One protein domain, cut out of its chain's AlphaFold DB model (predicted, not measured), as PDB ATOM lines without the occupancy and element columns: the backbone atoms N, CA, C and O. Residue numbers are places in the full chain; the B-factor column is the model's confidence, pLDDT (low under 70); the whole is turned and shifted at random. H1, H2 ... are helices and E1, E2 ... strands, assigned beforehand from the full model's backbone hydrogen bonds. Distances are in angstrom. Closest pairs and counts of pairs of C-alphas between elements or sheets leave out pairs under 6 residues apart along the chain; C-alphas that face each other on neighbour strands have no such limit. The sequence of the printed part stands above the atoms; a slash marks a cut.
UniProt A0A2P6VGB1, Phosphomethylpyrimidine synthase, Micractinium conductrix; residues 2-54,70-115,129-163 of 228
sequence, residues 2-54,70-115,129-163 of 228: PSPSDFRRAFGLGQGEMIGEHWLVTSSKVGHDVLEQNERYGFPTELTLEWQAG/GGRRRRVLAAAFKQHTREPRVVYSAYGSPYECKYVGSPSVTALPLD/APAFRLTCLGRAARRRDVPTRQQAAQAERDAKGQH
ATOM      1  N   PRO A   2     -20.109 -60.759  25.469       90.06
ATOM      2  CA  PRO A   2     -19.293 -59.657  24.956       90.06
ATOM      3  C   PRO A   2     -18.300 -59.180  26.022       90.06
ATOM      4  O   PRO A   2     -18.612 -59.214  27.211       90.06
ATOM      5  N   SER A   3     -17.102 -58.763  25.610       93.44
ATOM      6  CA  SER A   3     -16.117 -58.220  26.549       93.44
ATOM      7  C   SER A   3     -16.468 -56.775  26.948       93.44
ATOM      8  O   SER A   3     -17.126 -56.074  26.170       93.44
ATOM      9  N   PRO A   4     -15.997 -56.273  28.107       94.69
ATOM     10  CA  PRO A   4     -16.156 -54.862  28.478       94.69
ATOM     11  C   PRO A   4     -15.594 -53.900  27.429       94.69
ATOM     12  O   PRO A   4     -16.166 -52.843  27.172       94.69
ATOM     13  N   SER A   5     -14.500 -54.286  26.769       94.75
ATOM     14  CA  SER A   5     -13.897 -53.510  25.686       94.75
ATOM     15  C   SER A   5     -14.793 -53.448  24.449       94.75
ATOM     16  O   SER A   5     -14.934 -52.373  23.864       94.75
ATOM     17  N   ASP A   6     -15.430 -54.562  24.068       94.75
ATOM     18  CA  ASP A   6     -16.387 -54.587  22.956       94.75
ATOM     19  C   ASP A   6     -17.618 -53.740  23.270       94.75
ATOM     20  O   ASP A   6     -18.064 -52.984  22.410       94.75
ATOM     21  N   PHE A   7     -18.127 -53.821  24.503       95.12
ATOM     22  CA  PHE A   7     -19.235 -52.993  24.975       95.12
ATOM     23  C   PHE A   7     -18.869 -51.503  24.925       95.12
ATOM     24  O   PHE A   7     -19.578 -50.709  24.311       95.12
ATOM     25  N   ARG A   8     -17.714 -51.118  25.483       95.81
ATOM     26  CA  ARG A   8     -17.207 -49.737  25.445       95.81
ATOM     27  C   ARG A   8     -17.084 -49.206  24.019       95.81
ATOM     28  O   ARG A   8     -17.547 -48.103  23.734       95.81
ATOM     29  N   ARG A   9     -16.466 -49.990  23.126       95.19
ATOM     30  CA  ARG A   9     -16.292 -49.630  21.711       95.19
ATOM     31  C   ARG A   9     -17.636 -49.499  21.012       95.19
ATOM     32  O   ARG A   9     -17.826 -48.562  20.248       95.19
ATOM     33  N   ALA A  10     -18.571 -50.405  21.293       95.25
ATOM     34  CA  ALA A  10     -19.890 -50.374  20.685       95.25
ATOM     35  C   ALA A  10     -20.603 -49.053  20.951       95.25
ATOM     36  O   ALA A  10     -21.297 -48.611  20.055       95.25
ATOM     37  N   PHE A  11     -20.408 -48.405  22.102       95.81
ATOM     38  CA  PHE A  11     -21.017 -47.108  22.422       95.81
ATOM     39  C   PHE A  11     -20.105 -45.895  22.192       95.81
ATOM     40  O   PHE A  11     -20.499 -44.793  22.552       95.81
ATOM     41  N   GLY A  12     -18.908 -46.055  21.618       94.81
ATOM     42  CA  GLY A  12     -17.988 -44.929  21.408       94.81
ATOM     43  C   GLY A  12     -17.613 -44.223  22.715       94.81
ATOM     44  O   GLY A  12     -17.653 -43.007  22.799       94.81
ATOM     45  N   LEU A  13     -17.332 -44.993  23.771       95.12
ATOM     46  CA  LEU A  13     -16.972 -44.461  25.096       95.12
ATOM     47  C   LEU A  13     -15.483 -44.674  25.397       95.12
ATOM     48  O   LEU A  13     -15.100 -44.928  26.541       95.12
ATOM     49  N   GLY A  14     -14.652 -44.694  24.354       94.19
ATOM     50  CA  GLY A  14     -13.198 -44.763  24.470       94.19
ATOM     51  C   GLY A  14     -12.612 -43.448  24.981       94.19
ATOM     52  O   GLY A  14     -13.259 -42.409  24.929       94.19
ATOM     53  N   GLN A  15     -11.379 -43.491  25.483       94.56
ATOM     54  CA  GLN A  15     -10.636 -42.264  25.768       94.56
ATOM     55  C   GLN A  15     -10.393 -41.501  24.458       94.56
ATOM     56  O   GLN A  15     -10.024 -42.116  23.459       94.56
ATOM     57  N   GLY A  16     -10.603 -40.186  24.475       93.06
ATOM     58  CA  GLY A  16     -10.519 -39.325  23.296       93.06
ATOM     59  C   GLY A  16     -11.823 -39.202  22.499       93.06
ATOM     60  O   GLY A  16     -11.903 -38.359  21.613       93.06
ATOM     61  N   GLU A  17     -12.846 -40.001  22.813       94.81
ATOM     62  CA  GLU A  17     -14.156 -39.899  22.161       94.81
ATOM     63  C   GLU A  17     -14.962 -38.715  22.708       94.81
ATOM     64  O   GLU A  17     -14.843 -38.346  23.882       94.81
ATOM     65  N   MET A  18     -15.822 -38.151  21.861       93.81
ATOM     66  CA  MET A  18     -16.712 -37.046  22.217       93.81
ATOM     67  C   MET A  18     -18.124 -37.552  22.530       93.81
ATOM     68  O   MET A  18     -18.703 -38.334  21.776       93.81
ATOM     69  N   ILE A  19     -18.706 -37.070  23.628       92.44
ATOM     70  CA  ILE A  19     -20.115 -37.274  23.975       92.44
ATOM     71  C   ILE A  19     -20.878 -35.977  23.715       92.44
ATOM     72  O   ILE A  19     -20.724 -34.977  24.419       92.44
ATOM     73  N   GLY A  20     -21.741 -35.997  22.701       88.62
ATOM     74  CA  GLY A  20     -22.319 -34.765  22.173       88.62
ATOM     75  C   GLY A  20     -21.230 -33.852  21.602       88.62
ATOM     76  O   GLY A  20     -20.221 -34.323  21.093       88.62
ATOM     77  N   GLU A  21     -21.431 -32.541  21.694       87.12
ATOM     78  CA  GLU A  21     -20.571 -31.565  21.005       87.12
ATOM     79  C   GLU A  21     -19.360 -31.103  21.828       87.12
ATOM     80  O   GLU A  21     -18.414 -30.546  21.277       87.12
ATOM     81  N   HIS A  22     -19.379 -31.294  23.151       88.56
ATOM     82  CA  HIS A  22     -18.476 -30.565  24.052       88.56
ATOM     83  C   HIS A  22     -17.828 -31.414  25.146       88.56
ATOM     84  O   HIS A  22     -17.064 -30.876  25.942       88.56
ATOM     85  N   TRP A  23     -18.136 -32.707  25.245       91.44
ATOM     86  CA  TRP A  23     -17.643 -33.538  26.345       91.44
ATOM     87  C   TRP A  23     -16.628 -34.553  25.851       91.44
ATOM     88  O   TRP A  23     -17.003 -35.548  25.240       91.44
ATOM     89  N   LEU A  24     -15.356 -34.318  26.156       93.56
ATOM     90  CA  LEU A  24     -14.278 -35.243  25.832       93.56
ATOM     91  C   LEU A  24     -14.142 -36.290  26.935       93.56
ATOM     92  O   LEU A  24     -14.024 -35.943  28.110       93.56
ATOM     93  N   VAL A  25     -14.110 -37.570  26.571       95.00
ATOM     94  CA  VAL A  25     -13.814 -38.660  27.508       95.00
ATOM     95  C   VAL A  25     -12.309 -38.703  27.778       95.00
ATOM     96  O   VAL A  25     -11.522 -39.071  26.907       95.00
ATOM     97  N   THR A  26     -11.894 -38.388  29.003       93.06
ATOM     98  CA  THR A  26     -10.479 -38.428  29.416       93.06
ATOM     99  C   THR A  26     -10.104 -39.729  30.111       93.06
ATOM    100  O   THR A  26      -8.967 -40.183  30.012       93.06
ATOM    101  N   SER A  27     -11.071 -40.388  30.750       94.12
ATOM    102  CA  SER A  27     -10.899 -41.726  31.314       94.12
ATOM    103  C   SER A  27     -12.168 -42.546  31.143       94.12
ATOM    104  O   SER A  27     -13.278 -42.020  31.242       94.12
ATOM    105  N   SER A  28     -12.009 -43.844  30.898       95.81
ATOM    106  CA  SER A  28     -13.124 -44.761  30.692       95.81
ATOM    107  C   SER A  28     -12.837 -46.125  31.296       95.81
ATOM    108  O   SER A  28     -11.959 -46.861  30.831       95.81
ATOM    109  N   LYS A  29     -13.612 -46.466  32.325       95.56
ATOM    110  CA  LYS A  29     -13.584 -47.748  33.022       95.56
ATOM    111  C   LYS A  29     -14.925 -48.435  32.818       95.56
ATOM    112  O   LYS A  29     -15.973 -47.882  33.137       95.56
ATOM    113  N   VAL A  30     -14.888 -49.650  32.286       94.88
ATOM    114  CA  VAL A  30     -16.072 -50.496  32.121       94.88
ATOM    115  C   VAL A  30     -15.782 -51.807  32.828       94.88
ATOM    116  O   VAL A  30     -14.864 -52.530  32.441       94.88
ATOM    117  N   GLY A  31     -16.525 -52.062  33.898       93.19
ATOM    118  CA  GLY A  31     -16.468 -53.303  34.651       93.19
ATOM    119  C   GLY A  31     -17.347 -54.383  34.039       93.19
ATOM    120  O   GLY A  31     -17.890 -54.244  32.938       93.19
ATOM    121  N   HIS A  32     -17.467 -55.484  34.768       91.44
ATOM    122  CA  HIS A  32     -18.195 -56.650  34.311       91.44
ATOM    123  C   HIS A  32     -18.750 -57.447  35.485       91.44
ATOM    124  O   HIS A  32     -17.990 -58.091  36.208       91.44
ATOM    125  N   ASP A  33     -20.073 -57.471  35.583       90.12
ATOM    126  CA  ASP A  33     -20.797 -58.183  36.626       90.12
ATOM    127  C   ASP A  33     -21.685 -59.251  35.982       90.12
ATOM    128  O   ASP A  33     -22.535 -58.958  35.135       90.12
ATOM    129  N   VAL A  34     -21.511 -60.513  36.374       85.62
ATOM    130  CA  VAL A  34     -22.384 -61.603  35.917       85.62
ATOM    131  C   VAL A  34     -23.611 -61.638  36.823       85.62
ATOM    132  O   VAL A  34     -23.494 -61.987  37.992       85.62
ATOM    133  N   LEU A  35     -24.779 -61.274  36.285       79.19
ATOM    134  CA  LEU A  35     -26.042 -61.303  37.035       79.19
ATOM    135  C   LEU A  35     -26.723 -62.670  36.907       79.19
ATOM    136  O   LEU A  35     -27.066 -63.289  37.905       79.19
ATOM    137  N   GLU A  36     -26.874 -63.155  35.673       78.94
ATOM    138  CA  GLU A  36     -27.391 -64.489  35.360       78.94
ATOM    139  C   GLU A  36     -26.448 -65.138  34.345       78.94
ATOM    140  O   GLU A  36     -26.222 -64.610  33.247       78.94
ATOM    141  N   GLN A  37     -25.877 -66.286  34.709       73.62
ATOM    142  CA  GLN A  37     -24.887 -66.965  33.881       73.62
ATOM    143  C   GLN A  37     -25.469 -67.262  32.492       73.62
ATOM    144  O   GLN A  37     -26.542 -67.839  32.366       73.62
ATOM    145  N   ASN A  38     -24.746 -66.883  31.435       65.38
ATOM    146  CA  ASN A  38     -25.121 -67.092  30.027       65.38
ATOM    147  C   ASN A  38     -26.290 -66.256  29.482       65.38
ATOM    148  O   ASN A  38     -26.497 -66.275  28.264       65.38
ATOM    149  N   GLU A  39     -26.979 -65.471  30.311       70.00
ATOM    150  CA  GLU A  39     -28.209 -64.785  29.896       70.00
ATOM    151  C   GLU A  39     -28.160 -63.272  30.095       70.00
ATOM    152  O   GLU A  39     -28.506 -62.538  29.160       70.00
ATOM    153  N   ARG A  40     -27.681 -62.797  31.254       82.69
ATOM    154  CA  ARG A  40     -27.687 -61.368  31.597       82.69
ATOM    155  C   ARG A  40     -26.414 -60.921  32.297       82.69
ATOM    156  O   ARG A  40     -25.989 -61.487  33.302       82.69
ATOM    157  N   TYR A  41     -25.868 -59.822  31.793       89.44
ATOM    158  CA  TYR A  41     -24.613 -59.249  32.263       89.44
ATOM    159  C   TYR A  41     -24.777 -57.758  32.534       89.44
ATOM    160  O   TYR A  41     -25.481 -57.065  31.793       89.44
ATOM    161  N   GLY A  42     -24.124 -57.285  33.590       93.38
ATOM    162  CA  GLY A  42     -23.976 -55.885  33.947       93.38
ATOM    163  C   GLY A  42     -22.614 -55.351  33.514       93.38
ATOM    164  O   GLY A  42     -21.595 -56.025  33.640       93.38
ATOM    165  N   PHE A  43     -22.603 -54.124  33.012       95.69
ATOM    166  CA  PHE A  43     -21.394 -53.380  32.674       95.69
ATOM    167  C   PHE A  43     -21.425 -52.069  33.457       95.69
ATOM    168  O   PHE A  43     -21.926 -51.069  32.938       95.69
ATOM    169  N   PRO A  44     -20.999 -52.062  34.734       95.75
ATOM    170  CA  PRO A  44     -20.846 -50.815  35.468       95.75
ATOM    171  C   PRO A  44     -19.809 -49.955  34.742       95.75
ATOM    172  O   PRO A  44     -18.662 -50.362  34.555       95.75
ATOM    173  N   THR A  45     -20.232 -48.779  34.294       96.00
ATOM    174  CA  THR A  45     -19.408 -47.865  33.508       96.00
ATOM    175  C   THR A  45     -19.165 -46.596  34.301       96.00
ATOM    176  O   THR A  45     -20.097 -45.954  34.791       96.00
ATOM    177  N   GLU A  46     -17.900 -46.208  34.361       96.81
ATOM    178  CA  GLU A  46     -17.432 -44.970  34.950       96.81
ATOM    179  C   GLU A  46     -16.575 -44.213  33.937       96.81
ATOM    180  O   GLU A  46     -15.574 -44.727  33.433       96.81
ATOM    181  N   LEU A  47     -16.971 -42.976  33.654       95.88
ATOM    182  CA  LEU A  47     -16.286 -42.081  32.734       95.88
ATOM    183  C   LEU A  47     -15.835 -40.830  33.477       95.88
ATOM    184  O   LEU A  47     -16.577 -40.291  34.300       95.88
ATOM    185  N   THR A  48     -14.647 -40.342  33.141       94.50
ATOM    186  CA  THR A  48     -14.225 -38.975  33.459       94.50
ATOM    187  C   THR A  48     -14.283 -38.164  32.180       94.50
ATOM    188  O   THR A  48     -13.781 -38.610  31.145       94.50
ATOM    189  N   LEU A  49     -14.961 -37.023  32.241       92.94
ATOM    190  CA  LEU A  49     -15.237 -36.172  31.096       92.94
ATOM    191  C   LEU A  49     -14.815 -34.740  31.378       92.94
ATOM    192  O   LEU A  49     -15.087 -34.210  32.456       92.94
ATOM    193  N   GLU A  50     -14.237 -34.101  30.376       90.81
ATOM    194  CA  GLU A  50     -13.875 -32.690  30.413       90.81
ATOM    195  C   GLU A  50     -14.703 -31.902  29.405       90.81
ATOM    196  O   GLU A  50     -15.043 -32.386  28.323       90.81
ATOM    197  N   TRP A  51     -15.055 -30.675  29.782       86.75
ATOM    198  CA  TRP A  51     -15.727 -29.752  28.879       86.75
ATOM    199  C   TRP A  51     -14.708 -29.094  27.947       86.75
ATOM    200  O   TRP A  51     -13.870 -28.317  28.406       86.75
ATOM    201  N   GLN A  52     -14.839 -29.320  26.644       82.81
ATOM    202  CA  GLN A  52     -14.151 -28.536  25.627       82.81
ATOM    203  C   GLN A  52     -15.023 -27.350  25.217       82.81
ATOM    204  O   GLN A  52     -16.109 -27.504  24.655       82.81
ATOM    205  N   ALA A  53     -14.558 -26.138  25.525       66.25
ATOM    206  CA  ALA A  53     -15.166 -24.936  24.977       66.25
ATOM    207  C   ALA A  53     -14.840 -24.872  23.482       66.25
ATOM    208  O   ALA A  53     -13.668 -24.867  23.117       66.25
ATOM    209  N   GLY A  54     -15.862 -24.824  22.625       59.31
ATOM    210  CA  GLY A  54     -15.649 -24.525  21.211       59.31
ATOM    211  C   GLY A  54     -14.938 -23.176  21.073       59.31
ATOM    212  O   GLY A  54     -15.350 -22.199  21.697       59.31
ATOM    213  N   GLY A  70     -22.392 -25.222  37.197       68.94
ATOM    214  CA  GLY A  70     -22.137 -26.645  37.441       68.94
ATOM    215  C   GLY A  70     -23.409 -27.498  37.424       68.94
ATOM    216  O   GLY A  70     -23.412 -28.607  36.895       68.94
ATOM    217  N   GLY A  71     -24.523 -26.984  37.958       78.94
ATOM    218  CA  GLY A  71     -25.824 -27.661  37.891       78.94
ATOM    219  C   GLY A  71     -26.336 -27.810  36.454       78.94
ATOM    220  O   GLY A  71     -26.727 -28.905  36.046       78.94
ATOM    221  N   ARG A  72     -26.271 -26.732  35.660       83.75
ATOM    222  CA  ARG A  72     -26.677 -26.750  34.246       83.75
ATOM    223  C   ARG A  72     -25.803 -27.691  33.418       83.75
ATOM    224  O   ARG A  72     -26.338 -28.521  32.692       83.75
ATOM    225  N   ARG A  73     -24.477 -27.612  33.572       85.50
ATOM    226  CA  ARG A  73     -23.518 -28.477  32.863       85.50
ATOM    227  C   ARG A  73     -23.747 -29.962  33.148       85.50
ATOM    228  O   ARG A  73     -23.808 -30.742  32.205       85.50
ATOM    229  N   ARG A  74     -23.998 -30.344  34.407       88.94
ATOM    230  CA  ARG A  74     -24.349 -31.731  34.770       88.94
ATOM    231  C   ARG A  74     -25.608 -32.229  34.057       88.94
ATOM    232  O   ARG A  74     -25.615 -33.344  33.546       88.94
ATOM    233  N   ARG A  75     -26.658 -31.402  33.989       88.75
ATOM    234  CA  ARG A  75     -27.905 -31.752  33.282       88.75
ATOM    235  C   ARG A  75     -27.686 -31.906  31.777       88.75
ATOM    236  O   ARG A  75     -28.198 -32.857  31.196       88.75
ATOM    237  N   VAL A  76     -26.907 -31.008  31.171       90.88
ATOM    238  CA  VAL A  76     -26.551 -31.076  29.744       90.88
ATOM    239  C   VAL A  76     -25.740 -32.337  29.448       90.88
ATOM    240  O   VAL A  76     -26.068 -33.043  28.502       90.88
ATOM    241  N   LEU A  77     -24.749 -32.674  30.281       92.56
ATOM    242  CA  LEU A  77     -23.975 -33.910  30.142       92.56
ATOM    243  C   LEU A  77     -24.863 -35.155  30.255       92.56
ATOM    244  O   LEU A  77     -24.801 -36.038  29.406       92.56
ATOM    245  N   ALA A  78     -25.734 -35.216  31.265       93.88
ATOM    246  CA  ALA A  78     -26.656 -36.337  31.428       93.88
ATOM    247  C   ALA A  78     -27.600 -36.492  30.220       93.88
ATOM    248  O   ALA A  78     -27.872 -37.616  29.795       93.88
ATOM    249  N   ALA A  79     -28.088 -35.382  29.655       93.31
ATOM    250  CA  ALA A  79     -28.926 -35.388  28.459       93.31
ATOM    251  C   ALA A  79     -28.148 -35.833  27.210       93.31
ATOM    252  O   ALA A  79     -28.616 -36.717  26.494       93.31
ATOM    253  N   ALA A  80     -26.944 -35.294  26.998       93.88
ATOM    254  CA  ALA A  80     -26.062 -35.679  25.898       93.88
ATOM    255  C   ALA A  80     -25.724 -37.175  25.954       93.88
ATOM    256  O   ALA A  80     -25.845 -37.877  24.953       93.88
ATOM    257  N   PHE A  81     -25.404 -37.699  27.141       95.25
ATOM    258  CA  PHE A  81     -25.145 -39.124  27.333       95.25
ATOM    259  C   PHE A  81     -26.373 -39.984  27.013       95.25
ATOM    260  O   PHE A  81     -26.259 -40.988  26.308       95.25
ATOM    261  N   LYS A  82     -27.563 -39.590  27.492       94.81
ATOM    262  CA  LYS A  82     -28.818 -40.297  27.183       94.81
ATOM    263  C   LYS A  82     -29.108 -40.321  25.686       94.81
ATOM    264  O   LYS A  82     -29.568 -41.339  25.186       94.81
ATOM    265  N   GLN A  83     -28.845 -39.225  24.978       94.19
ATOM    266  CA  GLN A  83     -29.016 -39.161  23.529       94.19
ATOM    267  C   GLN A  83     -28.011 -40.068  22.808       94.19
ATOM    268  O   GLN A  83     -28.412 -40.865  21.965       94.19
ATOM    269  N   HIS A  84     -26.735 -40.012  23.197       94.00
ATOM    270  CA  HIS A  84     -25.650 -40.823  22.629       94.00
ATOM    271  C   HIS A  84     -25.871 -42.335  22.790       94.00
ATOM    272  O   HIS A  84     -25.515 -43.139  21.928       94.00
ATOM    273  N   THR A  85     -26.488 -42.727  23.906       94.31
ATOM    274  CA  THR A  85     -26.700 -44.130  24.296       94.31
ATOM    275  C   THR A  85     -28.152 -44.598  24.180       94.31
ATOM    276  O   THR A  85     -28.499 -45.659  24.697       94.31
ATOM    277  N   ARG A  86     -29.004 -43.822  23.495       93.75
ATOM    278  CA  ARG A  86     -30.446 -44.084  23.390       93.75
ATOM    279  C   ARG A  86     -30.755 -45.427  22.739       93.75
ATOM    280  O   ARG A  86     -31.673 -46.122  23.169       93.75
ATOM    281  N   GLU A  87     -30.032 -45.755  21.675       95.62
ATOM    282  CA  GLU A  87     -30.317 -46.935  20.868       95.62
ATOM    283  C   GLU A  87     -29.589 -48.173  21.408       95.62
ATOM    284  O   GLU A  87     -28.385 -48.110  21.692       95.62
ATOM    285  N   PRO A  88     -30.294 -49.313  21.543       95.69
ATOM    286  CA  PRO A  88     -29.646 -50.575  21.854       95.69
ATOM    287  C   PRO A  88     -28.743 -50.997  20.691       95.69
ATOM    288  O   PRO A  88     -29.063 -50.792  19.521       95.69
ATOM    289  N   ARG A  89     -27.611 -51.627  21.007       95.69
ATOM    290  CA  ARG A  89     -26.629 -52.085  20.016       95.69
ATOM    291  C   ARG A  89     -26.439 -53.589  20.120       95.69
ATOM    292  O   ARG A  89     -26.331 -54.125  21.221       95.69
ATOM    293  N   VAL A  90     -26.359 -54.277  18.983       95.25
ATOM    294  CA  VAL A  90     -26.009 -55.702  18.964       95.25
ATOM    295  C   VAL A  90     -24.492 -55.840  18.978       95.25
ATOM    296  O   VAL A  90     -23.808 -55.424  18.045       95.25
ATOM    297  N   VAL A  91     -23.966 -56.449  20.036       94.94
ATOM    298  CA  VAL A  91     -22.541 -56.734  20.198       94.94
ATOM    299  C   VAL A  91     -22.340 -58.238  20.179       94.94
ATOM    300  O   VAL A  91     -22.973 -58.990  20.923       94.94
ATOM    301  N   TYR A  92     -21.442 -58.695  19.315       92.69
ATOM    302  CA  TYR A  92     -21.091 -60.102  19.244       92.69
ATOM    303  C   TYR A  92     -20.019 -60.430  20.274       92.69
ATOM    304  O   TYR A  92     -19.021 -59.731  20.411       92.69
ATOM    305  N   SER A  93     -20.217 -61.539  20.977       92.31
ATOM    306  CA  SER A  93     -19.161 -62.138  21.791       92.31
ATOM    307  C   SER A  93     -17.990 -62.646  20.948       92.31
ATOM    308  O   SER A  93     -18.133 -62.843  19.741       92.31
ATOM    309  N   ALA A  94     -16.869 -62.970  21.601       88.12
ATOM    310  CA  ALA A  94     -15.722 -63.620  20.956       88.12
ATOM    311  C   ALA A  94     -16.111 -64.899  20.181       88.12
ATOM    312  O   ALA A  94     -15.564 -65.174  19.118       88.12
ATOM    313  N   TYR A  95     -17.121 -65.632  20.664       86.88
ATOM    314  CA  TYR A  95     -17.663 -66.838  20.021       86.88
ATOM    315  C   TYR A  95     -18.780 -66.556  18.998       86.88
ATOM    316  O   TYR A  95     -19.459 -67.472  18.550       86.88
ATOM    317  N   GLY A  96     -19.040 -65.292  18.651       89.25
ATOM    318  CA  GLY A  96     -20.004 -64.920  17.611       89.25
ATOM    319  C   GLY A  96     -21.484 -65.002  18.006       89.25
ATOM    320  O   GLY A  96     -22.340 -64.795  17.148       89.25
ATOM    321  N   SER A  97     -21.810 -65.263  19.278       90.50
ATOM    322  CA  SER A  97     -23.190 -65.139  19.783       90.50
ATOM    323  C   SER A  97     -23.586 -63.661  19.940       90.50
ATOM    324  O   SER A  97     -22.766 -62.914  20.494       90.50
ATOM    325  N   PRO A  98     -24.795 -63.249  19.510       94.50
ATOM    326  CA  PRO A  98     -25.251 -61.864  19.580       94.50
ATOM    327  C   PRO A  98     -25.845 -61.508  20.947       94.50
ATOM    328  O   PRO A  98     -26.573 -62.289  21.568       94.50
ATOM    329  N   TYR A  99     -25.538 -60.297  21.401       95.06
ATOM    330  CA  TYR A  99     -26.057 -59.720  22.632       95.06
ATOM    331  C   TYR A  99     -26.605 -58.330  22.355       95.06
ATOM    332  O   TYR A  99     -25.897 -57.477  21.825       95.06
ATOM    333  N   GLU A 100     -27.847 -58.087  22.748       95.94
ATOM    334  CA  GLU A 100     -28.398 -56.742  22.780       95.94
ATOM    335  C   GLU A 100     -27.859 -56.023  24.012       95.94
ATOM    336  O   GLU A 100     -28.079 -56.445  25.150       95.94
ATOM    337  N   CYS A 101     -27.128 -54.948  23.767       95.94
ATOM    338  CA  CYS A 101     -26.476 -54.126  24.765       95.94
ATOM    339  C   CYS A 101     -27.192 -52.777  24.850       95.94
ATOM    340  O   CYS A 101     -27.470 -52.163  23.821       95.94
ATOM    341  N   LYS A 102     -27.470 -52.297  26.063       96.62
ATOM    342  CA  LYS A 102     -28.058 -50.970  26.305       96.62
ATOM    343  C   LYS A 102     -27.684 -50.437  27.678       96.62
ATOM    344  O   LYS A 102     -27.392 -51.217  28.582       96.62
ATOM    345  N   TYR A 103     -27.748 -49.125  27.857       95.31
ATOM    346  CA  TYR A 103     -27.673 -48.516  29.182       95.31
ATOM    347  C   TYR A 103     -29.050 -48.496  29.848       95.31
ATOM    348  O   TYR A 103     -30.072 -48.312  29.187       95.31
ATOM    349  N   VAL A 104     -29.084 -48.728  31.161       92.25
ATOM    350  CA  VAL A 104     -30.311 -48.714  31.964       92.25
ATOM    351  C   VAL A 104     -30.216 -47.692  33.088       92.25
ATOM    352  O   VAL A 104     -29.151 -47.466  33.662       92.25
ATOM    353  N   GLY A 105     -31.357 -47.091  33.423       88.94
ATOM    354  CA  GLY A 105     -31.432 -46.036  34.428       88.94
ATOM    355  C   GLY A 105     -30.927 -44.683  33.924       88.94
ATOM    356  O   GLY A 105     -30.567 -44.510  32.759       88.94
ATOM    357  N   SER A 106     -30.950 -43.689  34.810       89.56
ATOM    358  CA  SER A 106     -30.356 -42.381  34.522       89.56
ATOM    359  C   SER A 106     -28.887 -42.372  34.954       89.56
ATOM    360  O   SER A 106     -28.584 -42.901  36.022       89.56
ATOM    361  N   PRO A 107     -27.982 -41.764  34.166       93.50
ATOM    362  CA  PRO A 107     -26.595 -41.602  34.577       93.50
ATOM    363  C   PRO A 107     -26.517 -40.679  35.796       93.50
ATOM    364  O   PRO A 107     -27.229 -39.672  35.869       93.50
ATOM    365  N   SER A 108     -25.635 -41.008  36.734       93.81
ATOM    366  CA  SER A 108     -25.289 -40.135  37.853       93.81
ATOM    367  C   SER A 108     -24.044 -39.336  37.490       93.81
ATOM    368  O   SER A 108     -23.043 -39.905  37.052       93.81
ATOM    369  N   VAL A 109     -24.125 -38.011  37.629       93.88
ATOM    370  CA  VAL A 109     -23.056 -37.084  37.244       93.88
ATOM    371  C   VAL A 109     -22.596 -36.294  38.461       93.88
ATOM    372  O   VAL A 109     -23.346 -35.487  39.017       93.88
ATOM    373  N   THR A 110     -21.328 -36.463  38.816       91.56
ATOM    374  CA  THR A 110     -20.681 -35.796  39.947       91.56
ATOM    375  C   THR A 110     -19.568 -34.898  39.421       91.56
ATOM    376  O   THR A 110     -18.816 -35.294  38.537       91.56
ATOM    377  N   ALA A 111     -19.472 -33.665  39.920       88.25
ATOM    378  CA  ALA A 111     -18.319 -32.819  39.618       88.25
ATOM    379  C   ALA A 111     -17.124 -33.336  40.426       88.25
ATOM    380  O   ALA A 111     -17.286 -33.608  41.616       88.25
ATOM    381  N   LEU A 112     -15.967 -33.505  39.788       84.75
ATOM    382  CA  LEU A 112     -14.752 -33.859  40.513       84.75
ATOM    383  C   LEU A 112     -14.143 -32.584  41.109       84.75
ATOM    384  O   LEU A 112     -14.174 -31.542  40.442       84.75
ATOM    385  N   PRO A 113     -13.639 -32.631  42.354       71.62
ATOM    386  CA  PRO A 113     -12.812 -31.549  42.856       71.62
ATOM    387  C   PRO A 113     -11.611 -31.400  41.920       71.62
ATOM    388  O   PRO A 113     -11.056 -32.385  41.433       71.62
ATOM    389  N   LEU A 114     -11.262 -30.157  41.605       65.12
ATOM    390  CA  LEU A 114      -9.986 -29.868  40.969       65.12
ATOM    391  C   LEU A 114      -8.944 -30.105  42.062       65.12
ATOM    392  O   LEU A 114      -8.773 -29.247  42.922       65.12
ATOM    393  N   ASP A 115      -8.348 -31.297  42.099       50.62
ATOM    394  CA  ASP A 115      -7.261 -31.591  43.030       50.62
ATOM    395  C   ASP A 115      -6.100 -30.653  42.688       50.62
ATOM    396  O   ASP A 115      -5.434 -30.781  41.660       50.62
ATOM    397  N   ALA A 129      -9.404 -27.585  33.252       65.06
ATOM    398  CA  ALA A 129     -10.804 -27.610  32.855       65.06
ATOM    399  C   ALA A 129     -11.634 -28.391  33.896       65.06
ATOM    400  O   ALA A 129     -11.172 -29.399  34.427       65.06
ATOM    401  N   PRO A 130     -12.869 -27.958  34.209       73.12
ATOM    402  CA  PRO A 130     -13.701 -28.659  35.179       73.12
ATOM    403  C   PRO A 130     -14.039 -30.069  34.676       73.12
ATOM    404  O   PRO A 130     -14.720 -30.217  33.656       73.12
ATOM    405  N   ALA A 131     -13.596 -31.081  35.422       86.50
ATOM    406  CA  ALA A 131     -13.849 -32.488  35.139       86.50
ATOM    407  C   ALA A 131     -15.134 -32.991  35.818       86.50
ATOM    408  O   ALA A 131     -15.499 -32.598  36.931       86.50
ATOM    409  N   PHE A 132     -15.831 -33.904  35.147       91.56
ATOM    410  CA  PHE A 132     -17.050 -34.543  35.630       91.56
ATOM    411  C   PHE A 132     -16.898 -36.058  35.594       91.56
ATOM    412  O   PHE A 132     -16.457 -36.632  34.602       91.56
ATOM    413  N   ARG A 133     -17.332 -36.717  36.665       93.94
ATOM    414  CA  ARG A 133     -17.456 -38.169  36.747       93.94
ATOM    415  C   ARG A 133     -18.884 -38.566  36.400       93.94
ATOM    416  O   ARG A 133     -19.825 -38.135  37.066       93.94
ATOM    417  N   LEU A 134     -19.047 -39.394  35.376       95.81
ATOM    418  CA  LEU A 134     -20.322 -39.988  34.990       95.81
ATOM    419  C   LEU A 134     -20.303 -41.476  35.327       95.81
ATOM    420  O   LEU A 134     -19.405 -42.200  34.909       95.81
ATOM    421  N   THR A 135     -21.313 -41.932  36.059       96.38
ATOM    422  CA  THR A 135     -21.509 -43.346  36.396       96.38
ATOM    423  C   THR A 135     -22.849 -43.832  35.862       96.38
ATOM    424  O   THR A 135     -23.859 -43.124  35.921       96.38
ATOM    425  N   CYS A 136     -22.864 -45.029  35.283       95.44
ATOM    426  CA  CYS A 136     -24.061 -45.634  34.707       95.44
ATOM    427  C   CYS A 136     -23.922 -47.158  34.624       95.44
ATOM    428  O   CYS A 136     -22.827 -47.700  34.760       95.44
ATOM    429  N   LEU A 137     -25.040 -47.854  34.401       95.81
ATOM    430  CA  LEU A 137     -25.060 -49.308  34.283       95.81
ATOM    431  C   LEU A 137     -25.472 -49.724  32.872       95.81
ATOM    432  O   LEU A 137     -26.596 -49.473  32.433       95.81
ATOM    433  N   GLY A 138     -24.564 -50.389  32.171       95.25
ATOM    434  CA  GLY A 138     -24.866 -51.141  30.964       95.25
ATOM    435  C   GLY A 138     -25.476 -52.500  31.295       95.25
ATOM    436  O   GLY A 138     -25.154 -53.109  32.315       95.25
ATOM    437  N   ARG A 139     -26.344 -53.004  30.423       94.56
ATOM    438  CA  ARG A 139     -26.833 -54.383  30.446       94.56
ATOM    439  C   ARG A 139     -26.664 -55.018  29.078       94.56
ATOM    440  O   ARG A 139     -26.933 -54.373  28.066       94.56
ATOM    441  N   ALA A 140     -26.276 -56.288  29.065       95.06
ATOM    442  CA  ALA A 140     -26.314 -57.121  27.872       95.06
ATOM    443  C   ALA A 140     -27.215 -58.333  28.098       95.06
ATOM    444  O   ALA A 140     -27.054 -59.052  29.086       95.06
ATOM    445  N   ALA A 141     -28.129 -58.564  27.160       93.88
ATOM    446  CA  ALA A 141     -28.986 -59.740  27.120       93.88
ATOM    447  C   ALA A 141     -28.716 -60.525  25.837       93.88
ATOM    448  O   ALA A 141     -28.603 -59.946  24.753       93.88
ATOM    449  N   ARG A 142     -28.587 -61.850  25.941       92.81
ATOM    450  CA  ARG A 142     -28.385 -62.690  24.755       92.81
ATOM    451  C   ARG A 142     -29.644 -62.668  23.886       92.81
ATOM    452  O   ARG A 142     -30.727 -62.990  24.364       92.81
ATOM    453  N   ARG A 143     -29.488 -62.362  22.598       92.62
ATOM    454  CA  ARG A 143     -30.564 -62.478  21.604       92.62
ATOM    455  C   ARG A 143     -30.436 -63.831  20.914       92.62
ATOM    456  O   ARG A 143     -29.364 -64.172  20.427       92.62
ATOM    457  N   ARG A 144     -31.493 -64.643  20.943       89.19
ATOM    458  CA  ARG A 144     -31.529 -65.952  20.254       89.19
ATOM    459  C   ARG A 144     -32.221 -65.862  18.890       89.19
ATOM    460  O   ARG A 144     -32.046 -66.740  18.061       89.19
ATOM    461  N   ASP A 145     -32.981 -64.795  18.694       91.38
ATOM    462  CA  ASP A 145     -33.703 -64.419  17.481       91.38
ATOM    463  C   ASP A 145     -32.805 -63.751  16.427       91.38
ATOM    464  O   ASP A 145     -33.114 -63.781  15.241       91.38
ATOM    465  N   VAL A 146     -31.675 -63.172  16.842       89.69
ATOM    466  CA  VAL A 146     -30.685 -62.579  15.934       89.69
ATOM    467  C   VAL A 146     -29.696 -63.663  15.488       89.69
ATOM    468  O   VAL A 146     -29.193 -64.403  16.343       89.69
ATOM    469  N   PRO A 147     -29.369 -63.767  14.185       87.94
ATOM    470  CA  PRO A 147     -28.414 -64.753  13.700       87.94
ATOM    471  C   PRO A 147     -27.032 -64.543  14.322       87.94
ATOM    472  O   PRO A 147     -26.589 -63.427  14.599       87.94
ATOM    473  N   THR A 148     -26.313 -65.643  14.523       89.88
ATOM    474  CA  THR A 148     -24.907 -65.568  14.931       89.88
ATOM    475  C   THR A 148     -24.060 -64.967  13.813       89.88
ATOM    476  O   THR A 148     -24.401 -65.050  12.633       89.88
ATOM    477  N   ARG A 149     -22.891 -64.421  14.165       87.19
ATOM    478  CA  ARG A 149     -21.961 -63.857  13.172       87.19
ATOM    479  C   ARG A 149     -21.574 -64.871  12.084       87.19
ATOM    480  O   ARG A 149     -21.362 -64.485  10.942       87.19
ATOM    481  N   GLN A 150     -21.495 -66.157  12.436       85.12
ATOM    482  CA  GLN A 150     -21.210 -67.239  11.488       85.12
ATOM    483  C   GLN A 150     -22.381 -67.488  10.535       85.12
ATOM    484  O   GLN A 150     -22.163 -67.585   9.334       85.12
ATOM    485  N   GLN A 151     -23.614 -67.537  11.051       85.62
ATOM    486  CA  GLN A 151     -24.814 -67.702  10.224       85.62
ATOM    487  C   GLN A 151     -25.008 -66.522   9.269       85.62
ATOM    488  O   GLN A 151     -25.291 -66.738   8.098       85.62
ATOM    489  N   ALA A 152     -24.794 -65.290   9.740       85.56
ATOM    490  CA  ALA A 152     -24.859 -64.105   8.891       85.56
ATOM    491  C   ALA A 152     -23.798 -64.144   7.777       85.56
ATOM    492  O   ALA A 152     -24.114 -63.897   6.619       85.56
ATOM    493  N   ALA A 153     -22.557 -64.521   8.108       82.50
ATOM    494  CA  ALA A 153     -21.486 -64.652   7.120       82.50
ATOM    495  C   ALA A 153     -21.745 -65.777   6.105       82.50
ATOM    496  O   ALA A 153     -21.367 -65.642   4.945       82.50
ATOM    497  N   GLN A 154     -22.373 -66.878   6.527       83.50
ATOM    498  CA  GLN A 154     -22.755 -67.960   5.623       83.50
ATOM    499  C   GLN A 154     -23.881 -67.514   4.687       83.50
ATOM    500  O   GLN A 154     -23.718 -67.599   3.478       83.50
ATOM    501  N   ALA A 155     -24.950 -66.922   5.227       83.50
ATOM    502  CA  ALA A 155     -26.049 -66.394   4.425       83.50
ATOM    503  C   ALA A 155     -25.573 -65.341   3.409       83.50
ATOM    504  O   ALA A 155     -26.063 -65.300   2.287       83.50
ATOM    505  N   GLU A 156     -24.586 -64.513   3.766       84.31
ATOM    506  CA  GLU A 156     -23.986 -63.550   2.838       84.31
ATOM    507  C   GLU A 156     -23.185 -64.233   1.715       84.31
ATOM    508  O   GLU A 156     -23.203 -63.760   0.579       84.31
ATOM    509  N   ARG A 157     -22.495 -65.348   1.994       81.62
ATOM    510  CA  ARG A 157     -21.800 -66.145   0.964       81.62
ATOM    511  C   ARG A 157     -22.782 -66.821   0.019       81.62
ATOM    512  O   ARG A 157     -22.581 -66.756  -1.193       81.62
ATOM    513  N   ASP A 158     -23.842 -67.393   0.581       81.38
ATOM    514  CA  ASP A 158     -24.907 -68.053  -0.170       81.38
ATOM    515  C   ASP A 158     -25.633 -67.025  -1.061       81.38
ATOM    516  O   ASP A 158     -25.801 -67.240  -2.260       81.38
ATOM    517  N   ALA A 159     -25.963 -65.844  -0.518       78.62
ATOM    518  CA  ALA A 159     -26.607 -64.751  -1.253       78.62
ATOM    519  C   ALA A 159     -25.707 -64.127  -2.331       78.62
ATOM    520  O   ALA A 159     -26.194 -63.696  -3.375       78.62
ATOM    521  N   LYS A 160     -24.386 -64.090  -2.112       79.19
ATOM    522  CA  LYS A 160     -23.409 -63.642  -3.118       79.19
ATOM    523  C   LYS A 160     -23.181 -64.666  -4.230       79.19
ATOM    524  O   LYS A 160     -22.350 -64.411  -5.101       79.19
ATOM    525  N   GLY A 161     -23.878 -65.805  -4.206       59.16
ATOM    526  CA  GLY A 161     -23.753 -66.833  -5.229       59.16
ATOM    527  C   GLY A 161     -22.313 -67.315  -5.367       59.16
ATOM    528  O   GLY A 161     -21.859 -67.563  -6.484       59.16
ATOM    529  N   GLN A 162     -21.562 -67.401  -4.256       54.34
ATOM    530  CA  GLN A 162     -20.301 -68.135  -4.277       54.34
ATOM    531  C   GLN A 162     -20.649 -69.585  -4.590       54.34
ATOM    532  O   GLN A 162     -21.065 -70.333  -3.717       54.34
ATOM    533  N   HIS A 163     -20.539 -69.920  -5.875       49.09
ATOM    534  CA  HIS A 163     -20.821 -71.222  -6.447       49.09
ATOM    535  C   HIS A 163     -20.065 -72.271  -5.630       49.09
ATOM    536  O   HIS A 163     -18.844 -72.398  -5.757       49.09
TER     537      HIS A 163
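Overview. This is residues 2 to 54, 70 to 115 and 129 to 163 of the 228 residues of the protein "Phosphomethylpyrimidine synthase" of Micractinium conductrix (UniProt A0A2P6VGB1). A long, strongly twisted sheet of six strands curls round the short helix H1; H2 packs on the sheet, mostly on E5, and H3 leads away from one end, where residues 156 to 163 stick out. The printed part has 134 residues, with three named helices and six named strands in the order H1 E1 E2 E3 H2 E4 E5 E6 H3, a mixed class. The sheet is branched and antiparallel. The whole is loose, with a radius of gyration of the C-alphas of 17.6 A, and spans 62 by 35 by 21 A.

Arrangement. Start at E3, residues 40 to 51. On one side of it find E1, residues 23 to 30, with N 24 and O 50 2.9 A apart, and E2, residues 33 to 36, with N 33 and O 42 2.9 A apart. On the other side is E6, residues 131 to 142, where N 43 and O 138 are 2.8 A apart. E6 also neighbours E5, residues 98 to 111, at N 102 and O 139, 2.9 A. E5 forms a hairpin with E4, residues 89 to 92, at N 91 and O 99, 2.8 A. H1, residues 4 to 10, is on the sheet; its closest C-alpha pair with E1 is Pro 4 and Val 30, 5.7 A. H2, residues 70 to 84, is on it too, with C-alphas 74 and 109 closest to E5 at 6.0 A. H3, residues 149 to 159, is not on it. In these helices every O i to N i+4 pair is within hydrogen-bond range.

Along the chain. Find C-alpha 4 at (-16.156, -54.862, 28.478), where H1 begins, and C-alpha 159 at (-26.607, -64.751, -1.253), where H3 ends. E5 measures 36.0 A, bending by 59 degrees at residue 105; H2 measures 20.8 A.

Size, cuts and confidence. Cuts leave 17.6 A between C-alphas 54 and 70, and 11.5 A between 115 and 129. The link H1 to E1 is long. Low confidence includes residues 161 to 163.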